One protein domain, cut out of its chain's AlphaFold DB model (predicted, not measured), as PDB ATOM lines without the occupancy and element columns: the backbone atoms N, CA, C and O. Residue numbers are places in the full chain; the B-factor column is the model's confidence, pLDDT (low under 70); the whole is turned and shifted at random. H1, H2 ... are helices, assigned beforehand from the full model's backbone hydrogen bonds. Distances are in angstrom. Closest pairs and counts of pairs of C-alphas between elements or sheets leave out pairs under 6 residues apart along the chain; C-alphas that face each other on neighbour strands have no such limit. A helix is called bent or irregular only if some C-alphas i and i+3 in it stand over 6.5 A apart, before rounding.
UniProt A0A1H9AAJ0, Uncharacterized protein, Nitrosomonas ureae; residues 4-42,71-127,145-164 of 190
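What this domain is: This is residues 4 to 42, 71 to 127 and 145 to 164 of the 190 residues of an uncharacterized protein of Nitrosomonas ureae (UniProt A0A1H9AAJ0). What shape is this? It is a rod along one very long helix, H2, with the short H3 packed on one side and H1 running loosely beside it on the other; residues 71 to 84 of H2 stick out. What makes it up? The printed part has 116 residues, all helix in class, ordered H1, H2, H3. It is extended, with a radius of gyration of the C-alphas of 22.9 A and spans of 87 by 26 by 12 A.

How they stand to each other: What touches what? H2, residues 71 to 124, touches H3, residues 147 to 164, with its residues 102 to 120 alone, at a shallow tilt of 25 degrees, opposite ways; the closest C-alphas, of Gly 116 and Gly 148, are 3.6 A apart. Where is H1? H1, residues 4 to 40, is close to H2 but not clearly touching, with closest C-alphas Val 19 and Ile 111 at 7.9 A, and apart from H3. Are the backbones complete? Every O i to N i+4 pair is within hydrogen-bond range in H2 and H3, 28 of 33 in H1.

Where its parts are: Where is H2? It runs 79.5 A from C-alpha 71 at (26.560, -22.023, 21.253). And the others? H1, 53.2 A, begins at (-36.552, 27.877, 42.490) and is only just irregular, C-alphas 6 and 9 being 6.6 A apart; H3 measures 25.9 A.

The domain as a whole: Where are the cuts? Residues 43 to 70 and 128 to 144 are not printed, with C-alpha gaps of 25.6 A and 18.5 A. Where is confidence low? Nineteen residues are under 70, among them 33 to 42.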
ATOM      1  N   HIS A   4     -36.588  29.332  42.635       56.25
ATOM      2  CA  HIS A   4     -36.552  27.877  42.490       56.25
ATOM      3  C   HIS A   4     -36.555  27.400  41.022       56.25
ATOM      4  O   HIS A   4     -35.770  26.531  40.661       56.25
ATOM      5  N   GLN A   5     -37.341  28.031  40.139       65.12
ATOM      6  CA  GLN A   5     -37.406  27.667  38.713       65.12
ATOM      7  C   GLN A   5     -36.138  28.033  37.927       65.12
ATOM      8  O   GLN A   5     -35.897  27.487  36.852       65.12
ATOM      9  N   LYS A   6     -35.306  28.937  38.456       66.06
ATOM     10  CA  LYS A   6     -34.104  29.419  37.766       66.06
ATOM     11  C   LYS A   6     -32.873  28.537  38.006       66.06
ATOM     12  O   LYS A   6     -31.948  28.590  37.206       66.06
ATOM     13  N   ILE A   7     -32.869  27.724  39.068       72.25
ATOM     14  CA  ILE A   7     -31.710  26.912  39.494       72.25
ATOM     15  C   ILE A   7     -31.678  25.557  38.763       72.25
ATOM     16  O   ILE A   7     -30.610  25.046  38.432       72.25
ATOM     17  N   PHE A   8     -32.850  24.998  38.444       68.50
ATOM     18  CA  PHE A   8     -33.002  23.729  37.721       68.50
ATOM     19  C   PHE A   8     -32.221  23.618  36.400       68.50
ATOM     20  O   PHE A   8     -31.505  22.624  36.219       68.50
ATOM     21  N   PRO A   9     -32.303  24.592  35.471       79.12
ATOM     22  CA  PRO A   9     -31.563  24.491  34.219       79.12
ATOM     23  C   PRO A   9     -30.050  24.573  34.451       79.12
ATOM     24  O   PRO A   9     -29.296  23.859  33.800       79.12
ATOM     25  N   THR A  10     -29.594  25.370  35.421       80.62
ATOM     26  CA  THR A  10     -28.165  25.508  35.735       80.62
ATOM     27  C   THR A  10     -27.575  24.204  36.264       80.62
ATOM     28  O   THR A  10     -26.515  23.785  35.805       80.62
ATOM     29  N   VAL A  11     -28.282  23.523  37.172       76.19
ATOM     30  CA  VAL A  11     -27.856  22.222  37.716       76.19
ATOM     31  C   VAL A  11     -27.767  21.183  36.596       76.19
ATOM     32  O   VAL A  11     -26.750  20.507  36.465       76.19
ATOM     33  N   THR A  12     -28.774  21.126  35.722       77.81
ATOM     34  CA  THR A  12     -28.799  20.201  34.576       77.81
ATOM     35  C   THR A  12     -27.630  20.446  33.612       77.81
ATOM     36  O   THR A  12     -26.972  19.497  33.188       77.81
ATOM     37  N   ILE A  13     -27.312  21.711  33.315       83.19
ATOM     38  CA  ILE A  13     -26.173  22.085  32.460       83.19
ATOM     39  C   ILE A  13     -24.839  21.681  33.101       83.19
ATOM     40  O   ILE A  13     -23.980  21.137  32.409       83.19
ATOM     41  N   ILE A  14     -24.666  21.895  34.412       81.88
ATOM     42  CA  ILE A  14     -23.448  21.500  35.141       81.88
ATOM     43  C   ILE A  14     -23.227  19.986  35.056       81.88
ATOM     44  O   ILE A  14     -22.102  19.541  34.848       81.88
ATOM     45  N   ILE A  15     -24.291  19.192  35.162       73.44
ATOM     46  CA  ILE A  15     -24.207  17.729  35.075       73.44
ATOM     47  C   ILE A  15     -23.859  17.281  33.657       73.44
ATOM     48  O   ILE A  15     -22.986  16.432  33.490       73.44
ATOM     49  N   ILE A  16     -24.492  17.857  32.632       81.88
ATOM     50  CA  ILE A  16     -24.156  17.553  31.233       81.88
ATOM     51  C   ILE A  16     -22.690  17.905  30.957       81.88
ATOM     52  O   ILE A  16     -21.965  17.104  30.371       81.88
ATOM     53  N   ALA A  17     -22.227  19.062  31.435       83.50
ATOM     54  CA  ALA A  17     -20.828  19.460  31.324       83.50
ATOM     55  C   ALA A  17     -19.899  18.468  32.042       83.50
ATOM     56  O   ALA A  17     -18.887  18.066  31.472       83.50
ATOM     57  N   LEU A  18     -20.264  18.011  33.245       80.00
ATOM     58  CA  LEU A  18     -19.509  17.003  33.991       80.00
ATOM     59  C   LEU A  18     -19.419  15.676  33.222       80.00
ATOM     60  O   LEU A  18     -18.342  15.092  33.145       80.00
ATOM     61  N   VAL A  19     -20.517  15.226  32.608       78.88
ATOM     62  CA  VAL A  19     -20.550  14.012  31.773       78.88
ATOM     63  C   VAL A  19     -19.654  14.167  30.544       78.88
ATOM     64  O   VAL A  19     -18.891  13.258  30.227       78.88
ATOM     65  N   ILE A  20     -19.687  15.317  29.868       84.19
ATOM     66  CA  ILE A  20     -18.834  15.583  28.699       84.19
ATOM     67  C   ILE A  20     -17.354  15.608  29.096       84.19
ATOM     68  O   ILE A  20     -16.526  14.970  28.440       84.19
ATOM     69  N   VAL A  21     -17.013  16.310  30.181       86.56
ATOM     70  CA  VAL A  21     -15.647  16.336  30.725       86.56
ATOM     71  C   VAL A  21     -15.203  14.920  31.072       86.56
ATOM     72  O   VAL A  21     -14.105  14.516  30.700       86.56
ATOM     73  N   PHE A  22     -16.074  14.139  31.706       77.69
ATOM     74  CA  PHE A  22     -15.793  12.760  32.063       77.69
ATOM     75  C   PHE A  22     -15.504  11.883  30.835       77.69
ATOM     76  O   PHE A  22     -14.489  11.190  30.802       77.69
ATOM     77  N   ILE A  23     -16.348  11.951  29.801       79.06
ATOM     78  CA  ILE A  23     -16.136  11.223  28.541       79.06
ATOM     79  C   ILE A  23     -14.792  11.621  27.923       79.06
ATOM     80  O   ILE A  23     -14.021  10.758  27.506       79.06
ATOM     81  N   THR A  24     -14.482  12.917  27.919       83.50
ATOM     82  CA  THR A  24     -13.233  13.445  27.353       83.50
ATOM     83  C   THR A  24     -12.012  12.918  28.106       83.50
ATOM     84  O   THR A  24     -11.086  12.390  27.488       83.50
ATOM     85  N   VAL A  25     -12.031  12.983  29.441       82.81
ATOM     86  CA  VAL A  25     -10.959  12.447  30.295       82.81
ATOM     87  C   VAL A  25     -10.820  10.937  30.103       82.81
ATOM     88  O   VAL A  25      -9.706  10.446  29.950       82.81
ATOM     89  N   SER A  26     -11.931  10.199  30.033       74.75
ATOM     90  CA  SER A  26     -11.916   8.749  29.817       74.75
ATOM     91  C   SER A  26     -11.282   8.366  28.475       74.75
ATOM     92  O   SER A  26     -10.522   7.397  28.413       74.75
ATOM     93  N   LEU A  27     -11.552   9.123  27.407       80.25
ATOM     94  CA  LEU A  27     -10.932   8.911  26.095       80.25
ATOM     95  C   LEU A  27      -9.430   9.221  26.124       80.25
ATOM     96  O   LEU A  27      -8.629   8.451  25.595       80.25
ATOM     97  N   GLN A  28      -9.031  10.304  26.790       82.88
ATOM     98  CA  GLN A  28      -7.621  10.681  26.924       82.88
ATOM     99  C   GLN A  28      -6.824   9.681  27.778       82.88
ATOM    100  O   GLN A  28      -5.649   9.401  27.526       82.88
ATOM    101  N   GLN A  29      -7.460   9.101  28.789       74.81
ATOM    102  CA  GLN A  29      -6.839   8.096  29.641       74.81
ATOM    103  C   GLN A  29      -6.628   6.775  28.885       74.81
ATOM    104  O   GLN A  29      -5.597   6.128  29.069       74.81
ATOM    105  N   PHE A  30      -7.543   6.420  27.972       74.56
ATOM    106  CA  PHE A  30      -7.397   5.263  27.079       74.56
ATOM    107  C   PHE A  30      -6.193   5.395  26.153       74.56
ATOM    108  O   PHE A  30      -5.384   4.469  26.061       74.56
ATOM    109  N   THR A  31      -6.011   6.562  25.536       74.50
ATOM    110  CA  THR A  31      -4.860   6.788  24.652       74.50
ATOM    111  C   THR A  31      -3.543   6.794  25.427       74.50
ATOM    112  O   THR A  31      -2.561   6.203  24.982       74.50
ATOM    113  N   THR A  32      -3.527   7.379  26.627       70.88
ATOM    114  CA  THR A  32      -2.332   7.420  27.484       70.88
ATOM    115  C   THR A  32      -1.902   6.022  27.929       70.88
ATOM    116  O   THR A  32      -0.723   5.683  27.863       70.88
ATOM    117  N   ILE A  33      -2.849   5.178  28.344       65.19
ATOM    118  CA  ILE A  33      -2.552   3.811  28.791       65.19
ATOM    119  C   ILE A  33      -2.144   2.921  27.614       65.19
ATOM    120  O   ILE A  33      -1.183   2.170  27.748       65.19
ATOM    121  N   SER A  34      -2.775   3.063  26.443       65.06
ATOM    122  CA  SER A  34      -2.344   2.368  25.220       65.06
ATOM    123  C   SER A  34      -0.894   2.697  24.850       65.06
ATOM    124  O   SER A  34      -0.128   1.808  24.481       65.06
ATOM    125  N   ASN A  35      -0.496   3.964  24.977       63.97
ATOM    126  CA  ASN A  35       0.860   4.400  24.646       63.97
ATOM    127  C   ASN A  35       1.889   3.950  25.696       63.97
ATOM    128  O   ASN A  35       2.995   3.555  25.336       63.97
ATOM    129  N   ASN A  36       1.518   3.951  26.980       64.31
ATOM    130  CA  ASN A  36       2.403   3.537  28.074       64.31
ATOM    131  C   ASN A  36       2.538   2.012  28.209       64.31
ATOM    132  O   ASN A  36       3.571   1.526  28.662       64.31
ATOM    133  N   LEU A  37       1.534   1.235  27.792       57.72
ATOM    134  CA  LEU A  37       1.646  -0.226  27.740       57.72
ATOM    135  C   LEU A  37       2.740  -0.653  26.757       57.72
ATOM    136  O   LEU A  37       3.557  -1.498  27.098       57.72
ATOM    137  N   ASN A  38       2.835  -0.008  25.593       58.50
ATOM    138  CA  ASN A  38       3.885  -0.308  24.616       58.50
ATOM    139  C   ASN A  38       5.301   0.008  25.129       58.50
ATOM    140  O   ASN A  38       6.248  -0.658  24.721       58.50
ATOM    141  N   SER A  39       5.464   0.990  26.024       57.75
ATOM    142  CA  SER A  39       6.773   1.347  26.587       57.75
ATOM    143  C   SER A  39       7.149   0.533  27.830       57.75
ATOM    144  O   SER A  39       8.323   0.217  28.008       57.75
ATOM    145  N   MET A  40       6.183   0.134  28.664       50.84
ATOM    146  CA  MET A  40       6.421  -0.743  29.826       50.84
ATOM    147  C   MET A  40       6.617  -2.222  29.444       50.84
ATOM    148  O   MET A  40       7.158  -2.994  30.232       50.84
ATOM    149  N   LEU A  41       6.181  -2.620  28.246       52.06
ATOM    150  CA  LEU A  41       6.301  -3.975  27.696       52.06
ATOM    151  C   LEU A  41       7.493  -4.127  26.734       52.06
ATOM    152  O   LEU A  41       7.567  -5.110  26.015       52.06
ATOM    153  N   ALA A  42       8.431  -3.186  26.689       50.91
ATOM    154  CA  ALA A  42       9.681  -3.366  25.955       50.91
ATOM    155  C   ALA A  42      10.798  -3.704  26.952       50.91
ATOM    156  O   ALA A  42      11.652  -2.865  27.246       50.91
ATOM    157  N   ALA A  71      27.582 -22.526  22.169       74.69
ATOM    158  CA  ALA A  71      26.560 -22.023  21.253       74.69
ATOM    159  C   ALA A  71      25.180 -22.666  21.490       74.69
ATOM    160  O   ALA A  71      24.166 -21.967  21.446       74.69
ATOM    161  N   GLN A  72      25.123 -23.969  21.788       77.81
ATOM    162  CA  GLN A  72      23.868 -24.655  22.115       77.81
ATOM    163  C   GLN A  72      23.258 -24.142  23.426       77.81
ATOM    164  O   GLN A  72      22.072 -23.814  23.457       77.81
ATOM    165  N   TRP A  73      24.057 -23.997  24.487       74.06
ATOM    166  CA  TRP A  73      23.582 -23.451  25.765       74.06
ATOM    167  C   TRP A  73      23.156 -21.986  25.656       74.06
ATOM    168  O   TRP A  73      22.134 -21.606  26.227       74.06
ATOM    169  N   ALA A  74      23.884 -21.173  24.885       77.94
ATOM    170  CA  ALA A  74      23.496 -19.793  24.605       77.94
ATOM    171  C   ALA A  74      22.162 -19.722  23.842       77.94
ATOM    172  O   ALA A  74      21.299 -18.913  24.186       77.94
ATOM    173  N   GLY A  75      21.956 -20.607  22.859       78.00
ATOM    174  CA  GLY A  75      20.690 -20.726  22.134       78.00
ATOM    175  C   GLY A  75      19.527 -21.154  23.035       78.00
ATOM    176  O   GLY A  75      18.462 -20.539  22.995       78.00
ATOM    177  N   LEU A  76      19.736 -22.153  23.897       81.56
ATOM    178  CA  LEU A  76      18.737 -22.608  24.871       81.56
ATOM    179  C   LEU A  76      18.380 -21.512  25.881       81.56
ATOM    180  O   LEU A  76      17.202 -21.287  26.151       81.56
ATOM    181  N   PHE A  77      19.379 -20.789  26.391       80.31
ATOM    182  CA  PHE A  77      19.160 -19.647  27.278       80.31
ATOM    183  C   PHE A  77      18.346 -18.549  26.585       80.31
ATOM    184  O   PHE A  77      17.411 -18.017  27.178       80.31
ATOM    185  N   MET A  78      18.649 -18.243  25.320       78.31
ATOM    186  CA  MET A  78      17.919 -17.241  24.539       78.31
ATOM    187  C   MET A  78      16.459 -17.641  24.280       78.31
ATOM    188  O   MET A  78      15.565 -16.797  24.320       78.31
ATOM    189  N   LEU A  79      16.194 -18.926  24.034       82.88
ATOM    190  CA  LEU A  79      14.828 -19.432  23.881       82.88
ATOM    191  C   LEU A  79      14.053 -19.393  25.203       82.88
ATOM    192  O   LEU A  79      12.874 -19.033  25.208       82.88
ATOM    193  N   GLU A  80      14.711 -19.713  26.319       82.19
ATOM    194  CA  GLU A  80      14.112 -19.650  27.653       82.19
ATOM    195  C   GLU A  80      13.745 -18.211  28.038       82.19
ATOM    196  O   GLU A  80      12.614 -17.953  28.455       82.19
ATOM    197  N   THR A  81      14.654 -17.252  27.837       82.00
ATOM    198  CA  THR A  81      14.384 -15.837  28.137       82.00
ATOM    199  C   THR A  81      13.270 -15.276  27.260       82.00
ATOM    200  O   THR A  81      12.352 -14.647  27.784       82.00
ATOM    201  N   ALA A  82      13.270 -15.578  25.958       81.00
ATOM    202  CA  ALA A  82      12.206 -15.154  25.050       81.00
ATOM    203  C   ALA A  82      10.836 -15.759  25.419       81.00
ATOM    204  O   ALA A  82       9.798 -15.100  25.292       81.00
ATOM    205  N   ALA A  83      10.803 -17.012  25.882       82.88
ATOM    206  CA  ALA A  83       9.573 -17.651  26.343       82.88
ATOM    207  C   ALA A  83       9.058 -17.043  27.654       82.88
ATOM    208  O   ALA A  83       7.853 -16.802  27.779       82.88
ATOM    209  N   MET A  84       9.958 -16.756  28.597       82.62
ATOM    210  CA  MET A  84       9.643 -16.082  29.857       82.62
ATOM    211  C   MET A  84       9.067 -14.682  29.602       82.62
ATOM    212  O   MET A  84       8.000 -14.335  30.110       82.62
ATOM    213  N   GLU A  85       9.717 -13.904  28.737       79.81
ATOM    214  CA  GLU A  85       9.287 -12.554  28.377       79.81
ATOM    215  C   GLU A  85       7.886 -12.547  27.746       79.81
ATOM    216  O   GLU A  85       7.011 -11.781  28.162       79.81
ATOM    217  N   ARG A  86       7.605 -13.476  26.822       78.88
ATOM    218  CA  ARG A  86       6.258 -13.624  26.244       78.88
ATOM    219  C   ARG A  86       5.190 -13.937  27.293       78.88
ATOM    220  O   ARG A  86       4.094 -13.379  27.210       78.88
ATOM    221  N   ARG A  87       5.476 -14.806  28.270       81.25
ATOM    222  CA  ARG A  87       4.527 -15.130  29.355       81.25
ATOM    223  C   ARG A  87       4.248 -13.908  30.228       81.25
ATOM    224  O   ARG A  87       3.083 -13.620  30.509       81.25
ATOM    225  N   HIS A  88       5.279 -13.141  30.575       80.94
ATOM    226  CA  HIS A  88       5.105 -11.887  31.309       80.94
ATOM    227  C   HIS A  88       4.315 -10.843  30.513       80.94
ATOM    228  O   HIS A  88       3.445 -10.184  31.083       80.94
ATOM    229  N   HIS A  89       4.532 -10.725  29.200       78.00
ATOM    230  CA  HIS A  89       3.721  -9.840  28.362       78.00
ATOM    231  C   HIS A  89       2.247 -10.215  28.363       78.00
ATOM    232  O   HIS A  89       1.392  -9.344  28.518       78.00
ATOM    233  N   GLN A  90       1.942 -11.504  28.229       79.50
ATOM    234  CA  GLN A  90       0.564 -11.983  28.269       79.50
ATOM    235  C   GLN A  90      -0.080 -11.706  29.631       79.50
ATOM    236  O   GLN A  90      -1.205 -11.207  29.683       79.50
ATOM    237  N   ALA A  91       0.632 -11.949  30.732       80.19
ATOM    238  CA  ALA A  91       0.115 -11.673  32.069       80.19
ATOM    239  C   ALA A  91      -0.114 -10.178  32.319       80.19
ATOM    240  O   ALA A  91      -1.170  -9.804  32.829       80.19
ATOM    241  N   ASN A  92       0.811  -9.314  31.899       78.75
ATOM    242  CA  ASN A  92       0.645  -7.867  32.022       78.75
ATOM    243  C   ASN A  92      -0.513  -7.344  31.162       78.75
ATOM    244  O   ASN A  92      -1.299  -6.521  31.633       78.75
ATOM    245  N   ALA A  93      -0.680  -7.854  29.938       77.81
ATOM    246  CA  ALA A  93      -1.821  -7.511  29.091       77.81
ATOM    247  C   ALA A  93      -3.154  -7.945  29.730       77.81
ATOM    248  O   ALA A  93      -4.125  -7.184  29.739       77.81
ATOM    249  N   LEU A  94      -3.194  -9.137  30.335       80.19
ATOM    250  CA  LEU A  94      -4.367  -9.623  31.063       80.19
ATOM    251  C   LEU A  94      -4.666  -8.767  32.303       80.19
ATOM    252  O   LEU A  94      -5.823  -8.390  32.500       80.19
ATOM    253  N   LEU A  95      -3.655  -8.401  33.096       82.06
ATOM    254  CA  LEU A  95      -3.802  -7.480  34.232       82.06
ATOM    255  C   LEU A  95      -4.377  -6.132  33.790       82.06
ATOM    256  O   LEU A  95      -5.361  -5.662  34.367       82.06
ATOM    257  N   ALA A  96      -3.805  -5.542  32.739       77.56
ATOM    258  CA  ALA A  96      -4.253  -4.267  32.195       77.56
ATOM    259  C   ALA A  96      -5.711  -4.337  31.718       77.56
ATOM    260  O   ALA A  96      -6.512  -3.470  32.069       77.56
ATOM    261  N   SER A  97      -6.086  -5.398  30.996       78.00
ATOM    262  CA  SER A  97      -7.464  -5.590  30.524       78.00
ATOM    263  C   SER A  97      -8.473  -5.691  31.677       78.00
ATOM    264  O   SER A  97      -9.533  -5.067  31.630       78.00
ATOM    265  N   ARG A  98      -8.130  -6.406  32.761       81.62
ATOM    266  CA  ARG A  98      -8.992  -6.531  33.947       81.62
ATOM    267  C   ARG A  98      -9.150  -5.201  34.673       81.62
ATOM    268  O   ARG A  98     -10.269  -4.834  35.031       81.62
ATOM    269  N   LEU A  99      -8.048  -4.475  34.867       81.88
ATOM    270  CA  LEU A  99      -8.081  -3.152  35.485       81.88
ATOM    271  C   LEU A  99      -8.953  -2.192  34.666       81.88
ATOM    272  O   LEU A  99      -9.751  -1.449  35.236       81.88
ATOM    273  N   TRP A 100      -8.864  -2.275  33.336       80.88
ATOM    274  CA  TRP A 100      -9.662  -1.471  32.416       80.88
ATOM    275  C   TRP A 100     -11.164  -1.735  32.548       80.88
ATOM    276  O   TRP A 100     -11.956  -0.804  32.707       80.88
ATOM    277  N   ILE A 101     -11.565  -3.008  32.529       82.06
ATOM    278  CA  ILE A 101     -12.972  -3.407  32.665       82.06
ATOM    279  C   ILE A 101     -13.526  -2.961  34.024       82.06
ATOM    280  O   ILE A 101     -14.630  -2.418  34.090       82.06
ATOM    281  N   ARG A 102     -12.748  -3.125  35.102       83.25
ATOM    282  CA  ARG A 102     -13.137  -2.681  36.449       83.25
ATOM    283  C   ARG A 102     -13.309  -1.164  36.517       83.25
ATOM    284  O   ARG A 102     -14.299  -0.696  37.074       83.25
ATOM    285  N   TYR A 103     -12.382  -0.410  35.930       84.19
ATOM    286  CA  TYR A 103     -12.466   1.047  35.857       84.19
ATOM    287  C   TYR A 103     -13.737   1.507  35.128       84.19
ATOM    288  O   TYR A 103     -14.495   2.314  35.669       84.19
ATOM    289  N   LEU A 104     -14.022   0.936  33.953       83.88
ATOM    290  CA  LEU A 104     -15.229   1.250  33.183       83.88
ATOM    291  C   LEU A 104     -16.515   0.918  33.948       83.88
ATOM    292  O   LEU A 104     -17.437   1.732  33.963       83.88
ATOM    293  N   ALA A 105     -16.580  -0.245  34.602       85.69
ATOM    294  CA  ALA A 105     -17.757  -0.662  35.361       85.69
ATOM    295  C   ALA A 105     -18.034   0.258  36.561       85.69
ATOM    296  O   ALA A 105     -19.179   0.659  36.780       85.69
ATOM    297  N   VAL A 106     -16.990   0.642  37.305       87.12
ATOM    298  CA  VAL A 106     -17.116   1.589  38.424       87.12
ATOM    299  C   VAL A 106     -17.585   2.951  37.921       87.12
ATOM    300  O   VAL A 106     -18.517   3.525  38.480       87.12
ATOM    301  N   MET A 107     -16.990   3.445  36.838       83.81
ATOM    302  CA  MET A 107     -17.341   4.750  36.289       83.81
ATOM    303  C   MET A 107     -18.758   4.806  35.723       83.81
ATOM    304  O   MET A 107     -19.507   5.730  36.038       83.81
ATOM    305  N   ALA A 108     -19.166   3.795  34.953       87.31
ATOM    306  CA  ALA A 108     -20.542   3.678  34.484       87.31
ATOM    307  C   ALA A 108     -21.532   3.631  35.661       87.31
ATOM    308  O   ALA A 108     -22.576   4.283  35.617       87.31
ATOM    309  N   GLY A 109     -21.181   2.923  36.740       90.81
ATOM    310  CA  GLY A 109     -21.988   2.870  37.954       90.81
ATOM    311  C   GLY A 109     -22.127   4.226  38.654       90.81
ATOM    312  O   GLY A 109     -23.236   4.594  39.042       90.81
ATOM    313  N   ILE A 110     -21.043   5.005  38.752       89.69
ATOM    314  CA  ILE A 110     -21.071   6.366  39.318       89.69
ATOM    315  C   ILE A 110     -22.007   7.269  38.503       89.69
ATOM    316  O   ILE A 110     -22.825   7.984  39.084       89.69
ATOM    317  N   ILE A 111     -21.940   7.201  37.170       86.81
ATOM    318  CA  ILE A 111     -22.822   7.979  36.286       86.81
ATOM    319  C   ILE A 111     -24.287   7.577  36.495       86.81
ATOM    320  O   ILE A 111     -25.135   8.456  36.651       86.81
ATOM    321  N   LEU A 112     -24.593   6.274  36.557       88.38
ATOM    322  CA  LEU A 112     -25.957   5.791  36.808       88.38
ATOM    323  C   LEU A 112     -26.507   6.283  38.155       88.38
ATOM    324  O   LEU A 112     -27.663   6.697  38.224       88.38
ATOM    325  N   ILE A 113     -25.688   6.277  39.212       91.62
ATOM    326  CA  ILE A 113     -26.078   6.784  40.537       91.62
ATOM    327  C   ILE A 113     -26.318   8.291  40.498       91.62
ATOM    328  O   ILE A 113     -27.320   8.760  41.042       91.62
ATOM    329  N   ALA A 114     -25.436   9.053  39.848       85.88
ATOM    330  CA  ALA A 114     -25.581  10.499  39.728       85.88
ATOM    331  C   ALA A 114     -26.878  10.857  38.985       85.88
ATOM    332  O   ALA A 114     -27.727  11.565  39.530       85.88
ATOM    333  N   VAL A 115     -27.074  10.291  37.788       84.25
ATOM    334  CA  VAL A 115     -28.287  10.466  36.969       84.25
ATOM    335  C   VAL A 115     -29.530  10.008  37.735       84.25
ATOM    336  O   VAL A 115     -30.538  10.715  37.762       84.25
ATOM    337  N   GLY A 116     -29.455   8.867  38.420       87.50
ATOM    338  CA  GLY A 116     -30.556   8.337  39.215       87.50
ATOM    339  C   GLY A 116     -30.968   9.253  40.367       87.50
ATOM    340  O   GLY A 116     -32.156   9.524  40.557       87.50
ATOM    341  N   SER A 117     -29.987   9.810  41.076       86.25
ATOM    342  CA  SER A 117     -30.204  10.755  42.177       86.25
ATOM    343  C   SER A 117     -30.889  12.038  41.703       86.25
ATOM    344  O   SER A 117     -31.772  12.556  42.384       86.25
ATOM    345  N   ILE A 118     -30.547  12.515  40.504       83.50
ATOM    346  CA  ILE A 118     -31.181  13.693  39.898       83.50
ATOM    347  C   ILE A 118     -32.657  13.430  39.603       83.50
ATOM    348  O   ILE A 118     -33.496  14.263  39.928       83.50
ATOM    349  N   PHE A 119     -32.999  12.270  39.041       82.31
ATOM    350  CA  PHE A 119     -34.398  11.902  38.796       82.31
ATOM    351  C   PHE A 119     -35.211  11.788  40.091       82.31
ATOM    352  O   PHE A 119     -36.385  12.161  40.119       82.31
ATOM    353  N   ILE A 120     -34.592  11.296  41.168       84.12
ATOM    354  CA  ILE A 120     -35.215  11.256  42.496       84.12
ATOM    355  C   ILE A 120     -35.483  12.686  42.995       84.12
ATOM    356  O   ILE A 120     -36.615  12.994  43.366       84.12
ATOM    357  N   LEU A 121     -34.483  13.572  42.937       80.94
ATOM    358  CA  LEU A 121     -34.602  14.983  43.334       80.94
ATOM    359  C   LEU A 121     -35.615  15.766  42.484       80.94
ATOM    360  O   LEU A 121     -36.338  16.609  43.011       80.94
ATOM    361  N   ALA A 122     -35.685  15.490  41.181       74.25
ATOM    362  CA  ALA A 122     -36.631  16.129  40.272       74.25
ATOM    363  C   ALA A 122     -38.078  15.785  40.646       74.25
ATOM    364  O   ALA A 122     -38.920  16.675  40.712       74.25
ATOM    365  N   LYS A 123     -38.345  14.514  40.972       72.94
ATOM    366  CA  LYS A 123     -39.685  14.061  41.363       72.94
ATOM    367  C   LYS A 123     -40.116  14.562  42.746       72.94
ATOM    368  O   LYS A 123     -41.300  14.765  42.974       72.94
ATOM    369  N   LEU A 124     -39.165  14.802  43.652       66.50
ATOM    370  CA  LEU A 124     -39.419  15.408  44.968       66.50
ATOM    371  C   LEU A 124     -39.837  16.887  44.896       66.50
ATOM    372  O   LEU A 124     -40.410  17.395  45.854       66.50
ATOM    373  N   ASN A 125     -39.554  17.574  43.787       61.59
ATOM    374  CA  ASN A 125     -39.910  18.980  43.584       61.59
ATOM    375  C   ASN A 125     -41.271  19.191  42.900       61.59
ATOM    376  O   ASN A 125     -41.683  20.335  42.695       61.59
ATOM    377  N   GLU A 126     -41.988  18.118  42.564       62.28
ATOM    378  CA  GLU A 126     -43.398  18.206  42.193       62.28
ATOM    379  C   GLU A 126     -44.214  18.438  43.475       62.28
ATOM    380  O   GLU A 126     -44.228  17.595  44.369       62.28
ATOM    381  N   VAL A 127     -44.862  19.604  43.602       51.84
ATOM    382  CA  VAL A 127     -45.763  19.901  44.729       51.84
ATOM    383  C   VAL A 127     -46.901  18.878  44.696       51.84
ATOM    384  O   VAL A 127     -47.627  18.851  43.698       51.84
ATOM    385  N   ALA A 145     -41.872   3.010  40.948       57.28
ATOM    386  CA  ALA A 145     -40.512   2.718  40.512       57.28
ATOM    387  C   ALA A 145     -40.038   3.957  39.734       57.28
ATOM    388  O   ALA A 145     -40.181   4.044  38.517       57.28
ATOM    389  N   SER A 146     -39.594   4.988  40.464       71.69
ATOM    390  CA  SER A 146     -38.952   6.155  39.866       71.69
ATOM    391  C   SER A 146     -37.806   5.631  38.998       71.69
ATOM    392  O   SER A 146     -36.974   4.889  39.527       71.69
ATOM    393  N   PRO A 147     -37.731   5.980  37.700       78.88
ATOM    394  CA  PRO A 147     -36.624   5.565  36.840       78.88
ATOM    395  C   PRO A 147     -35.254   5.858  37.470       78.88
ATOM    396  O   PRO A 147     -34.311   5.088  37.297       78.88
ATOM    397  N   GLY A 148     -35.167   6.916  38.285       86.38
ATOM    398  CA  GLY A 148     -33.960   7.262  39.025       86.38
ATOM    399  C   GLY A 148     -33.566   6.267  40.116       86.38
ATOM    400  O   GLY A 148     -32.381   5.998  40.297       86.38
ATOM    401  N   LEU A 149     -34.541   5.656  40.794       87.19
ATOM    402  CA  LEU A 149     -34.279   4.619  41.793       87.19
ATOM    403  C   LEU A 149     -33.715   3.353  41.136       87.19
ATOM    404  O   LEU A 149     -32.762   2.771  41.647       87.19
ATOM    405  N   VAL A 150     -34.263   2.963  39.979       87.50
ATOM    406  CA  VAL A 150     -33.766   1.814  39.202       87.50
ATOM    407  C   VAL A 150     -32.332   2.066  38.730       87.50
ATOM    408  O   VAL A 150     -31.470   1.211  38.912       87.50
ATOM    409  N   MET A 151     -32.052   3.260  38.197       89.00
ATOM    410  CA  MET A 151     -30.702   3.663  37.781       89.00
ATOM    411  C   MET A 151     -29.711   3.656  38.958       89.00
ATOM    412  O   MET A 151     -28.628   3.089  38.848       89.00
ATOM    413  N   ALA A 152     -30.080   4.213  40.113       90.00
ATOM    414  CA  ALA A 152     -29.205   4.219  41.284       90.00
ATOM    415  C   ALA A 152     -28.916   2.800  41.807       90.00
ATOM    416  O   ALA A 152     -27.767   2.491  42.126       90.00
ATOM    417  N   MET A 153     -29.923   1.916  41.833       90.38
ATOM    418  CA  MET A 153     -29.724   0.512  42.213       90.38
ATOM    419  C   MET A 153     -28.799  -0.224  41.242       90.38
ATOM    420  O   MET A 153     -27.864  -0.890  41.682       90.38
ATOM    421  N   LEU A 154     -29.025  -0.090  39.933       90.81
ATOM    422  CA  LEU A 154     -28.179  -0.725  38.920       90.81
ATOM    423  C   LEU A 154     -26.738  -0.210  38.989       90.81
ATOM    424  O   LEU A 154     -25.802  -1.003  38.905       90.81
ATOM    425  N   GLY A 155     -26.547   1.095  39.200       92.31
ATOM    426  CA  GLY A 155     -25.219   1.679  39.366       92.31
ATOM    427  C   GLY A 155     -24.496   1.158  40.611       92.31
ATOM    428  O   GLY A 155     -23.327   0.781  40.530       92.31
ATOM    429  N   ALA A 156     -25.199   1.044  41.741       92.88
ATOM    430  CA  ALA A 156     -24.644   0.460  42.961       92.88
ATOM    431  C   ALA A 156     -24.292  -1.026  42.780       92.88
ATOM    432  O   ALA A 156     -23.216  -1.463  43.196       92.88
ATOM    433  N   MET A 157     -25.157  -1.791  42.110       93.56
ATOM    434  CA  MET A 157     -24.931  -3.209  41.822       93.56
ATOM    435  C   MET A 157     -23.730  -3.422  40.888       93.56
ATOM    436  O   MET A 157     -22.927  -4.332  41.113       93.56
ATOM    437  N   LEU A 158     -23.554  -2.554  39.886       92.12
ATOM    438  CA  LEU A 158     -22.387  -2.551  38.998       92.12
ATOM    439  C   LEU A 158     -21.086  -2.305  39.763       92.12
ATOM    440  O   LEU A 158     -20.141  -3.081  39.618       92.12
ATOM    441  N   ILE A 159     -21.047  -1.270  40.609       92.88
ATOM    442  CA  ILE A 159     -19.867  -0.965  41.432       92.88
ATOM    443  C   ILE A 159     -19.559  -2.138  42.366       92.88
ATOM    444  O   ILE A 159     -18.411  -2.573  42.447       92.88
ATOM    445  N   MET A 160     -20.575  -2.687  43.035       93.06
ATOM    446  CA  MET A 160     -20.411  -3.823  43.941       93.06
ATOM    447  C   MET A 160     -19.818  -5.037  43.215       93.06
ATOM    448  O   MET A 160     -18.839  -5.619  43.680       93.06
ATOM    449  N   THR A 161     -20.348  -5.370  42.038       91.25
ATOM    450  CA  THR A 161     -19.843  -6.479  41.214       91.25
ATOM    451  C   THR A 161     -18.397  -6.235  40.776       91.25
ATOM    452  O   THR A 161     -17.554  -7.126  40.890       91.25
ATOM    453  N   ALA A 162     -18.081  -5.012  40.340       88.88
ATOM    454  CA  ALA A 162     -16.739  -4.628  39.911       88.88
ATOM    455  C   ALA A 162     -15.702  -4.686  41.048       88.88
ATOM    456  O   ALA A 162     -14.522  -4.918  40.794       88.88
ATOM    457  N   VAL A 163     -16.121  -4.468  42.299       87.75
ATOM    458  CA  VAL A 163     -15.228  -4.483  43.467       87.75
ATOM    459  C   VAL A 163     -15.017  -5.890  44.027       87.75
ATOM    460  O   VAL A 163     -13.895  -6.227  44.414       87.75
ATOM    461  N   LEU A 164     -16.074  -6.702  44.082       90.19
ATOM    462  CA  LEU A 164     -16.033  -8.020  44.719       90.19
ATOM    463  C   LEU A 164     -15.357  -9.092  43.853       90.19
ATOM    464  O   LEU A 164     -14.801 -10.051  44.389       90.19
TER     465      LEU A 164